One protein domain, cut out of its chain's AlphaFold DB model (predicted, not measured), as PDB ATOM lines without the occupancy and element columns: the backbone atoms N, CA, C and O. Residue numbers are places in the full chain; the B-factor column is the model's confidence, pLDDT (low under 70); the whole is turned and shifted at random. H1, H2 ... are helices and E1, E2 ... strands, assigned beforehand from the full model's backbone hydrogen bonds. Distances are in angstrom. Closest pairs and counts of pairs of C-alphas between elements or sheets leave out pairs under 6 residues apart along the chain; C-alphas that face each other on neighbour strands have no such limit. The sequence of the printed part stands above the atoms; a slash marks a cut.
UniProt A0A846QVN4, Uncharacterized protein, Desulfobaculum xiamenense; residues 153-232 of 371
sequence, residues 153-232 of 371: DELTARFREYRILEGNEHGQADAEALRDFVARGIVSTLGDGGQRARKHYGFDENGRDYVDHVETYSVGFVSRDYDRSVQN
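What this domain is: This is residues 153 to 232 of the 371 residues of an uncharacterized protein of Desulfobaculum xiamenense (UniProt A0A846QVN4). A long two-stranded hairpin, E1 and E2, makes an arm at one end of a loop-rich body that holds short helices H1 and H2 and short strand E3. The 80 printed residues run H1, H2, E1, E2, E3; the antiparallel sheet has the order E1 - E2. The class is mixed, helices and strands, with under half of the residues in named elements. The whole is loose, radius of gyration of the C-alphas 14.8 A, spanning 49 by 29 by 15 A.

How they stand to each other: H1, residues 153 to 158, and H2, residues 175 to 183, are close but not clearly touching; their closest C-alphas, Leu 155 and Val 182, are 7.9 A apart. In both, every O i to N i+4 pair is within hydrogen-bond range. E1, residues 196 to 203, and E2, residues 209 to 217, form a hairpin at 154 degrees, with N 198 and O 215 within hydrogen-bond range at 2.8 A. E2 bends by 52 degrees at residue 212. E3, residues 229 to 231, pairs with no named strand.

Where its parts are: H1 begins at C-alpha 153 (152.915, 158.469, 76.841). H1 measures 8.8 A, H2 12.2 A, E1 23.5 A, E2 22.7 A and E3 6.7 A, ending at C-alpha 231 (137.882, 165.473, 91.690).

The domain as a whole: The C-alphas farthest apart, Asp 153 and Asn 206, are 49.8 A apart. The links H1 to H2, H2 to E1 and E2 to E3 are long. The printed part has no cut, and no printed residue is under 70 in pLDDT.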
ATOM      1  N   ASP A 153     153.446 159.287  77.936       86.38
ATOM      2  CA  ASP A 153     152.915 158.469  76.841       86.38
ATOM      3  C   ASP A 153     151.704 157.641  77.285       86.38
ATOM      4  O   ASP A 153     150.702 157.575  76.565       86.38
ATOM      5  N   GLU A 154     151.748 157.063  78.492       89.44
ATOM      6  CA  GLU A 154     150.609 156.348  79.074       89.44
ATOM      7  C   GLU A 154     149.413 157.284  79.257       89.44
ATOM      8  O   GLU A 154     148.313 156.942  78.828       89.44
ATOM      9  N   LEU A 155     149.614 158.482  79.817       89.75
ATOM     10  CA  LEU A 155     148.544 159.479  79.958       89.75
ATOM     11  C   LEU A 155     147.997 159.908  78.590       89.75
ATOM     12  O   LEU A 155     146.781 159.997  78.402       89.75
ATOM     13  N   THR A 156     148.882 160.094  77.607       86.12
ATOM     14  CA  THR A 156     148.503 160.497  76.248       86.12
ATOM     15  C   THR A 156     147.625 159.455  75.560       86.12
ATOM     16  O   THR A 156     146.635 159.806  74.911       86.12
ATOM     17  N   ALA A 157     147.944 158.169  75.724       88.81
ATOM     18  CA  ALA A 157     147.145 157.078  75.178       88.81
ATOM     19  C   ALA A 157     145.706 157.091  75.725       88.81
ATOM     20  O   ALA A 157     144.761 156.859  74.967       88.81
ATOM     21  N   ARG A 158     145.523 157.444  77.005       91.00
ATOM     22  CA  ARG A 158     144.204 157.485  77.663       91.00
ATOM     23  C   ARG A 158     143.289 158.591  77.145       91.00
ATOM     24  O   ARG A 158     142.077 158.399  77.128       91.00
ATOM     25  N   PHE A 159     143.824 159.706  76.645       91.38
ATOM     26  CA  PHE A 159     142.983 160.787  76.106       91.38
ATOM     27  C   PHE A 159     142.137 160.375  74.903       91.38
ATOM     28  O   PHE A 159     141.138 161.031  74.623       91.38
ATOM     29  N   ARG A 160     142.528 159.327  74.166       87.69
ATOM     30  CA  ARG A 160     141.759 158.849  73.004       87.69
ATOM     31  C   ARG A 160     140.450 158.175  73.404       87.69
ATOM     32  O   ARG A 160     139.515 158.156  72.615       87.69
ATOM     33  N   GLU A 161     140.410 157.616  74.606       88.19
ATOM     34  CA  GLU A 161     139.261 156.884  75.144       88.19
ATOM     35  C   GLU A 161     138.404 157.763  76.065       88.19
ATOM     36  O   GLU A 161     137.301 157.373  76.451       88.19
ATOM     37  N   TYR A 162     138.906 158.951  76.411       95.38
ATOM     38  CA  TYR A 162     138.222 159.886  77.285       95.38
ATOM     39  C   TYR A 162     136.999 160.501  76.604       95.38
ATOM     40  O   TYR A 162     137.075 161.028  75.493       95.38
ATOM     41  N   ARG A 163     135.875 160.482  77.317       96.12
ATOM     42  CA  ARG A 163     134.638 161.158  76.934       96.12
ATOM     43  C   ARG A 163     133.907 161.643  78.179       96.12
ATOM     44  O   ARG A 163     134.115 161.114  79.271       96.12
ATOM     45  N   ILE A 164     133.043 162.633  77.997       97.88
ATOM     46  CA  ILE A 164     132.103 163.057  79.036       97.88
ATOM     47  C   ILE A 164     131.124 161.902  79.262       97.88
ATOM     48  O   ILE A 164     130.534 161.411  78.300       97.88
ATOM     49  N   LEU A 165     131.016 161.439  80.508       97.19
ATOM     50  CA  LEU A 165     130.074 160.385  80.883       97.19
ATOM     51  C   LEU A 165     128.659 160.966  80.952       97.19
ATOM     52  O   LEU A 165     128.491 162.143  81.288       97.19
ATOM     53  N   GLU A 166     127.654 160.143  80.675       96.88
ATOM     54  CA  GLU A 166     126.260 160.594  80.666       96.88
ATOM     55  C   GLU A 166     125.842 161.160  82.037       96.88
ATOM     56  O   GLU A 166     126.127 160.574  83.091       96.88
ATOM     57  N   GLY A 167     125.201 162.334  82.019       95.62
ATOM     58  CA  GLY A 167     124.745 163.057  83.209       95.62
ATOM     59  C   GLY A 167     125.820 163.901  83.903       95.62
ATOM     60  O   GLY A 167     125.546 164.499  84.946       95.62
ATOM     61  N   ASN A 168     127.042 163.955  83.363       97.19
ATOM     62  CA  ASN A 168     128.158 164.711  83.935       97.19
ATOM     63  C   ASN A 168     128.572 165.944  83.100       97.19
ATOM     64  O   ASN A 168     129.628 166.527  83.345       97.19
ATOM     65  N   GLU A 169     127.764 166.383  82.136       97.12
ATOM     66  CA  GLU A 169     128.104 167.397  81.122       97.12
ATOM     67  C   GLU A 169     128.515 168.752  81.723       97.12
ATOM     68  O   GLU A 169     129.358 169.476  81.182       97.12
ATOM     69  N   HIS A 170     127.938 169.098  82.874       95.88
ATOM     70  CA  HIS A 170     128.224 170.347  83.575       95.88
ATOM     71  C   HIS A 170     129.424 170.261  84.523       95.88
ATOM     72  O   HIS A 170     130.095 171.268  84.740       95.88
ATOM     73  N   GLY A 171     129.687 169.081  85.090       96.44
ATOM     74  CA  GLY A 171     130.681 168.896  86.150       96.44
ATOM     75  C   GLY A 171     132.013 168.328  85.674       96.44
ATOM     76  O   GLY A 171     133.051 168.626  86.264       96.44
ATOM     77  N   GLN A 172     131.999 167.521  84.613       98.31
ATOM     78  CA  GLN A 172     133.178 166.843  84.086       98.31
ATOM     79  C   GLN A 172     133.993 167.790  83.196       98.31
ATOM     80  O   GLN A 172     133.438 168.609  82.456       98.31
ATOM     81  N   ALA A 173     135.318 167.698  83.286       98.06
ATOM     82  CA  ALA A 173     136.227 168.371  82.370       98.06
ATOM     83  C   ALA A 173     136.096 167.765  80.968       98.06
ATOM     84  O   ALA A 173     135.977 166.549  80.821       98.06
ATOM     85  N   ASP A 174     136.139 168.583  79.923       97.25
ATOM     86  CA  ASP A 174     136.263 168.064  78.562       97.25
ATOM     87  C   ASP A 174     137.704 167.591  78.273       97.25
ATOM     88  O   ASP A 174     138.602 167.665  79.117       97.25
ATOM     89  N   ALA A 175     137.927 167.038  77.079       95.94
ATOM     90  CA  ALA A 175     139.225 166.484  76.704       95.94
ATOM     91  C   ALA A 175     140.334 167.545  76.585       95.94
ATOM     92  O   ALA A 175     141.506 167.205  76.736       95.94
ATOM     93  N   GLU A 176     139.992 168.800  76.288       95.75
ATOM     94  CA  GLU A 176     140.964 169.890  76.185       95.75
ATOM     95  C   GLU A 176     141.405 170.334  77.581       95.75
ATOM     96  O   GLU A 176     142.601 170.328  77.874       95.75
ATOM     97  N   ALA A 177     140.443 170.588  78.472       96.50
ATOM     98  CA  ALA A 177     140.698 170.912  79.870       96.50
ATOM     99  C   ALA A 177     141.484 169.800  80.580       96.50
ATOM    100  O   ALA A 177     142.443 170.075  81.298       96.50
ATOM    101  N   LEU A 178     141.145 168.528  80.340       96.56
ATOM    102  CA  LEU A 178     141.869 167.411  80.946       96.56
ATOM    103  C   LEU A 178     143.332 167.332  80.472       96.56
ATOM    104  O   LEU A 178     144.218 167.005  81.265       96.56
ATOM    105  N   ARG A 179     143.608 167.643  79.198       95.25
ATOM    106  CA  ARG A 179     144.987 167.728  78.686       95.25
ATOM    107  C   ARG A 179     145.756 168.870  79.338       95.25
ATOM    108  O   ARG A 179     146.911 168.656  79.699       95.25
ATOM    109  N   ASP A 180     145.127 170.031  79.527       95.19
ATOM    110  CA  ASP A 180     145.725 171.152  80.267       95.19
ATOM    111  C   ASP A 180     146.070 170.743  81.705       95.19
ATOM    112  O   ASP A 180     147.195 170.953  82.160       95.19
ATOM    113  N   PHE A 181     145.152 170.065  82.401       95.56
ATOM    114  CA  PHE A 181     145.392 169.601  83.769       95.56
ATOM    115  C   PHE A 181     146.579 168.648  83.868       95.56
ATOM    116  O   PHE A 181     147.406 168.797  84.766       95.56
ATOM    117  N   VAL A 182     146.693 167.690  82.949       94.19
ATOM    118  CA  VAL A 182     147.835 166.768  82.906       94.19
ATOM    119  C   VAL A 182     149.129 167.510  82.569       94.19
ATOM    120  O   VAL A 182     150.137 167.305  83.240       94.19
ATOM    121  N   ALA A 183     149.109 168.409  81.580       92.44
ATOM    122  CA  ALA A 183     150.285 169.186  81.186       92.44
ATOM    123  C   ALA A 183     150.809 170.077  82.325       92.44
ATOM    124  O   ALA A 183     152.017 170.255  82.473       92.44
ATOM    125  N   ARG A 184     149.905 170.602  83.158       92.62
ATOM    126  CA  ARG A 184     150.226 171.422  84.335       92.62
ATOM    127  C   ARG A 184     150.540 170.603  85.590       92.62
ATOM    128  O   ARG A 184     150.867 171.197  86.614       92.62
ATOM    129  N   GLY A 185     150.427 169.274  85.530       92.56
ATOM    130  CA  GLY A 185     150.649 168.377  86.667       92.56
ATOM    131  C   GLY A 185     149.538 168.386  87.723       92.56
ATOM    132  O   GLY A 185     149.761 167.919  88.829       92.56
ATOM    133  N   ILE A 186     148.349 168.908  87.405       94.75
ATOM    134  CA  ILE A 186     147.185 168.962  88.310       94.75
ATOM    135  C   ILE A 186     146.492 167.598  88.398       94.75
ATOM    136  O   ILE A 186     145.989 167.218  89.451       94.75
ATOM    137  N   VAL A 187     146.452 166.860  87.287       96.12
ATOM    138  CA  VAL A 187     145.936 165.486  87.237       96.12
ATOM    139  C   VAL A 187     147.110 164.539  87.079       96.12
ATOM    140  O   VAL A 187     147.848 164.599  86.097       96.12
ATOM    141  N   SER A 188     147.272 163.650  88.050       95.19
ATOM    142  CA  SER A 188     148.454 162.793  88.155       95.19
ATOM    143  C   SER A 188     148.232 161.372  87.642       95.19
ATOM    144  O   SER A 188     149.186 160.609  87.498       95.19
ATOM    145  N   THR A 189     146.986 160.976  87.388       95.56
ATOM    146  CA  THR A 189     146.665 159.676  86.791       95.56
ATOM    147  C   THR A 189     145.311 159.692  86.093       95.56
ATOM    148  O   THR A 189     144.379 160.359  86.531       95.56
ATOM    149  N   LEU A 190     145.188 158.900  85.031       96.19
ATOM    150  CA  LEU A 190     143.918 158.586  84.366       96.19
ATOM    151  C   LEU A 190     143.517 157.118  84.588       96.19
ATOM    152  O   LEU A 190     142.693 156.570  83.863       96.19
ATOM    153  N   GLY A 191     144.102 156.492  85.615       93.44
ATOM    154  CA  GLY A 191     143.812 155.131  86.040       93.44
ATOM    155  C   GLY A 191     144.697 154.099  85.348       93.44
ATOM    156  O   GLY A 191     145.629 154.419  84.613       93.44
ATOM    157  N   ASP A 192     144.382 152.830  85.582       91.38
ATOM    158  CA  ASP A 192     144.982 151.678  84.897       91.38
ATOM    159  C   ASP A 192     144.412 151.468  83.482       91.38
ATOM    160  O   ASP A 192     144.876 150.606  82.733       91.38
ATOM    161  N   GLY A 193     143.389 152.257  83.131       90.75
ATOM    162  CA  GLY A 193     142.543 152.145  81.950       90.75
ATOM    163  C   GLY A 193     141.943 150.764  81.728       90.75
ATOM    164  O   GLY A 193     141.655 150.387  80.590       90.75
ATOM    165  N   GLY A 194     141.745 150.015  82.813       92.88
ATOM    166  CA  GLY A 194     140.850 148.873  82.806       92.88
ATOM    167  C   GLY A 194     139.431 149.335  82.481       92.88
ATOM    168  O   GLY A 194     138.993 150.399  82.917       92.88
ATOM    169  N   GLN A 195     138.702 148.534  81.705       95.56
ATOM    170  CA  GLN A 195     137.299 148.811  81.400       95.56
ATOM    171  C   GLN A 195     136.451 148.729  82.675       95.56
ATOM    172  O   GLN A 195     136.484 147.736  83.404       95.56
ATOM    173  N   ARG A 196     135.674 149.779  82.922       95.88
ATOM    174  CA  ARG A 196     134.720 149.934  84.023       95.88
ATOM    175  C   ARG A 196     133.319 150.098  83.447       95.88
ATOM    176  O   ARG A 196     133.153 150.371  82.260       95.88
ATOM    177  N   ALA A 197     132.311 149.912  84.291       96.38
ATOM    178  CA  ALA A 197     130.914 149.999  83.895       96.38
ATOM    179  C   ALA A 197     130.098 150.763  84.941       96.38
ATOM    180  O   ALA A 197     130.178 150.457  86.133       96.38
ATOM    181  N   ARG A 198     129.288 151.724  84.490       95.88
ATOM    182  CA  ARG A 198     128.322 152.471  85.301       95.88
ATOM    183  C   ARG A 198     126.917 152.080  84.865       95.88
ATOM    184  O   ARG A 198     126.619 152.038  83.676       95.88
ATOM    185  N   LYS A 199     126.062 151.752  85.832       96.88
ATOM    186  CA  LYS A 199     124.642 151.492  85.583       96.88
ATOM    187  C   LYS A 199     123.889 152.810  85.655       96.88
ATOM    188  O   LYS A 199     124.005 153.512  86.661       96.88
ATOM    189  N   HIS A 200     123.121 153.098  84.620       96.00
ATOM    190  CA  HIS A 200     122.167 154.196  84.598       96.00
ATOM    191  C   HIS A 200     120.791 153.642  84.949       96.00
ATOM    192  O   HIS A 200     120.426 152.550  84.507       96.00
ATOM    193  N   TYR A 201     120.069 154.351  85.813       94.75
ATOM    194  CA  TYR A 201     118.780 153.906  86.336       94.75
ATOM    195  C   TYR A 201     117.670 154.829  85.843       94.75
ATOM    196  O   TYR A 201     117.789 156.048  85.951       94.75
ATOM    197  N   GLY A 202     116.597 154.236  85.328       94.44
ATOM    198  CA  GLY A 202     115.339 154.914  85.029       94.44
ATOM    199  C   GLY A 202     114.275 154.577  86.072       94.44
ATOM    200  O   GLY A 202     114.460 153.670  86.884       94.44
ATOM    201  N   PHE A 203     113.150 155.292  86.033       96.44
ATOM    202  CA  PHE A 203     111.975 155.006  86.860       96.44
ATOM    203  C   PHE A 203     110.785 154.660  85.965       96.44
ATOM    204  O   PHE A 203     110.513 155.374  85.001       96.44
ATOM    205  N   ASP A 204     110.095 153.555  86.261       95.44
ATOM    206  CA  ASP A 204     108.861 153.180  85.563       95.44
ATOM    207  C   ASP A 204     107.672 154.064  85.999       95.44
ATOM    208  O   ASP A 204     107.764 154.862  86.935       95.44
ATOM    209  N   GLU A 205     106.512 153.894  85.356       96.25
ATOM    210  CA  GLU A 205     105.275 154.621  85.701       96.25
ATOM    211  C   GLU A 205     104.797 154.380  87.149       96.25
ATOM    212  O   GLU A 205     103.995 155.148  87.676       96.25
ATOM    213  N   ASN A 206     105.294 153.329  87.812       96.06
ATOM    214  CA  ASN A 206     104.988 152.994  89.203       96.06
ATOM    215  C   ASN A 206     106.066 153.494  90.183       96.06
ATOM    216  O   ASN A 206     105.994 153.176  91.372       96.06
ATOM    217  N   GLY A 207     107.079 154.227  89.708       94.75
ATOM    218  CA  GLY A 207     108.206 154.702  90.512       94.75
ATOM    219  C   GLY A 207     109.212 153.616  90.907       94.75
ATOM    220  O   GLY A 207     109.998 153.831  91.829       94.75
ATOM    221  N   ARG A 208     109.199 152.449  90.253       95.25
ATOM    222  CA  ARG A 208     110.218 151.406  90.444       95.25
ATOM    223  C   ARG A 208     111.451 151.733  89.619       95.25
ATOM    224  O   ARG A 208     111.331 152.071  88.443       95.25
ATOM    225  N   ASP A 209     112.623 151.598  90.228       96.19
ATOM    226  CA  ASP A 209     113.888 151.752  89.530       96.19
ATOM    227  C   ASP A 209     114.169 150.535  88.636       96.19
ATOM    228  O   ASP A 209     113.894 149.384  88.981       96.19
ATOM    229  N   TYR A 210     114.728 150.785  87.458       95.31
ATOM    230  CA  TYR A 210     115.241 149.748  86.572       95.31
ATOM    231  C   TYR A 210     116.582 150.186  85.993       95.31
ATOM    232  O   TYR A 210     116.851 151.378  85.868       95.31
ATOM    233  N   VAL A 211     117.442 149.225  85.648       96.88
ATOM    234  CA  VAL A 211     118.684 149.527  84.923       96.88
ATOM    235  C   VAL A 211     118.301 149.847  83.487       96.88
ATOM    236  O   VAL A 211     117.886 148.948  82.757       96.88
ATOM    237  N   ASP A 212     118.415 151.113  83.114       96.19
ATOM    238  CA  ASP A 212     118.112 151.592  81.772       96.19
ATOM    239  C   ASP A 212     119.171 151.092  80.787       96.19
ATOM    240  O   ASP A 212     118.882 150.331  79.863       96.19
ATOM    241  N   HIS A 213     120.437 151.405  81.064       97.19
ATOM    242  CA  HIS A 213     121.562 150.869  80.314       97.19
ATOM    243  C   HIS A 213     122.857 150.863  81.141       97.19
ATOM    244  O   HIS A 213     122.920 151.336  82.282       97.19
ATOM    245  N   VAL A 214     123.900 150.254  80.575       97.50
ATOM    246  CA  VAL A 214     125.231 150.168  81.183       97.50
ATOM    247  C   VAL A 214     126.221 150.906  80.298       97.50
ATOM    248  O   VAL A 214     126.468 150.502  79.164       97.50
ATOM    249  N   GLU A 215     126.810 151.967  80.831       97.06
ATOM    250  CA  GLU A 215     127.848 152.735  80.161       97.06
ATOM    251  C   GLU A 215     129.232 152.174  80.514       97.06
ATOM    252  O   GLU A 215     129.572 152.051  81.691       97.06
ATOM    253  N   THR A 216     130.055 151.855  79.509       97.25
ATOM    254  CA  THR A 216     131.427 151.355  79.706       97.25
ATOM    255  C   THR A 216     132.484 152.421  79.441       97.25
ATOM    256  O   THR A 216     132.414 153.135  78.443       97.25
ATOM    257  N   TYR A 217     133.488 152.535  80.302       96.56
ATOM    258  CA  TYR A 217     134.517 153.576  80.219       96.56
ATOM    259  C   TYR A 217     135.853 153.076  80.774       96.56
ATOM    260  O   TYR A 217     135.877 152.223  81.656       96.56
ATOM    261  N   SER A 218     136.973 153.607  80.282       95.75
ATOM    262  CA  SER A 218     138.318 153.281  80.787       95.75
ATOM    263  C   SER A 218     138.913 154.382  81.665       95.75
ATOM    264  O   SER A 218     139.690 154.096  82.571       95.75
ATOM    265  N   VAL A 219     138.509 155.633  81.436       97.00
ATOM    266  CA  VAL A 219     138.871 156.793  82.252       97.00
ATOM    267  C   VAL A 219     137.607 157.293  82.940       97.00
ATOM    268  O   VAL A 219     136.627 157.635  82.281       97.00
ATOM    269  N   GLY A 220     137.611 157.265  84.269       96.81
ATOM    270  CA  GLY A 220     136.513 157.735  85.105       96.81
ATOM    271  C   GLY A 220     136.391 159.254  85.134       96.81
ATOM    272  O   GLY A 220     137.155 159.977  84.491       96.81
ATOM    273  N   PHE A 221     135.427 159.729  85.917       97.81
ATOM    274  CA  PHE A 221     135.128 161.147  86.046       97.81
ATOM    275  C   PHE A 221     136.341 161.948  86.537       97.81
ATOM    276  O   PHE A 221     136.960 161.615  87.555       97.81
ATOM    277  N   VAL A 222     136.633 163.034  85.821       98.38
ATOM    278  CA  VAL A 222     137.529 164.102  86.261       98.38
ATOM    279  C   VAL A 222     136.745 165.404  86.214       98.38
ATOM    280  O   VAL A 222     136.239 165.776  85.156       98.38
ATOM    281  N   SER A 223     136.589 166.077  87.350       98.56
ATOM    282  CA  SER A 223     135.816 167.314  87.406       98.56
ATOM    283  C   SER A 223     136.522 168.452  86.679       98.56
ATOM    284  O   SER A 223     137.729 168.418  86.442       98.56
ATOM    285  N   ARG A 224     135.774 169.515  86.392       98.19
ATOM    286  CA  ARG A 224     136.351 170.834  86.109       98.19
ATOM    287  C   ARG A 224     137.166 171.336  87.310       98.19
ATOM    288  O   ARG A 224     137.053 170.797  88.414       98.19
ATOM    289  N   ASP A 225     137.977 172.365  87.078       96.75
ATOM    290  CA  ASP A 225     138.696 173.076  88.138       96.75
ATOM    291  C   ASP A 225     137.687 173.885  88.964       96.75
ATOM    292  O   ASP A 225     137.087 174.842  88.468       96.75
ATOM    293  N   TYR A 226     137.481 173.468  90.211       93.81
ATOM    294  CA  TYR A 226     136.675 174.183  91.188       93.81
ATOM    295  C   TYR A 226     137.599 174.751  92.251       93.81
ATOM    296  O   TYR A 226     137.937 174.076  93.221       93.81
ATOM    297  N   ASP A 227     138.009 176.001  92.051       90.44
ATOM    298  CA  ASP A 227     138.831 176.740  93.008       90.44
ATOM    299  C   ASP A 227     140.123 175.992  93.385       90.44
ATOM    300  O   ASP A 227     140.449 175.774  94.552       90.44
ATOM    301  N   ARG A 228     140.854 175.552  92.352       94.69
ATOM    302  CA  ARG A 228     142.088 174.762  92.450       94.69
ATOM    303  C   ARG A 228     141.896 173.368  93.042       94.69
ATOM    304  O   ARG A 228     142.870 172.731  93.442       94.69
ATOM    305  N   SER A 229     140.665 172.868  93.045       96.56
ATOM    306  CA  SER A 229     140.331 171.497  93.417       96.56
ATOM    307  C   SER A 229     139.760 170.738  92.222       96.56
ATOM    308  O   SER A 229     138.848 171.212  91.545       96.56
ATOM    309  N   VAL A 230     140.279 169.536  91.978       98.31
ATOM    310  CA  VAL A 230     139.833 168.642  90.904       98.31
ATOM    311  C   VAL A 230     139.500 167.281  91.503       98.31
ATOM    312  O   VAL A 230     140.361 166.606  92.063       98.31
ATOM    313  N   GLN A 231     138.251 166.846  91.370       98.38
ATOM    314  CA  GLN A 231     137.882 165.473  91.690       98.38
ATOM    315  C   GLN A 231     138.359 164.554  90.564       98.38
ATOM    316  O   GLN A 231     138.019 164.774  89.408       98.38
ATOM    317  N   ASN A 232     139.096 163.500  90.897       98.31
ATOM    318  CA  ASN A 232     139.572 162.490  89.965       98.31
ATOM    319  C   ASN A 232     139.258 161.077  90.483       98.31
ATOM    320  O   ASN A 232     139.951 160.536  91.345       98.31
TER     321      ASN A 232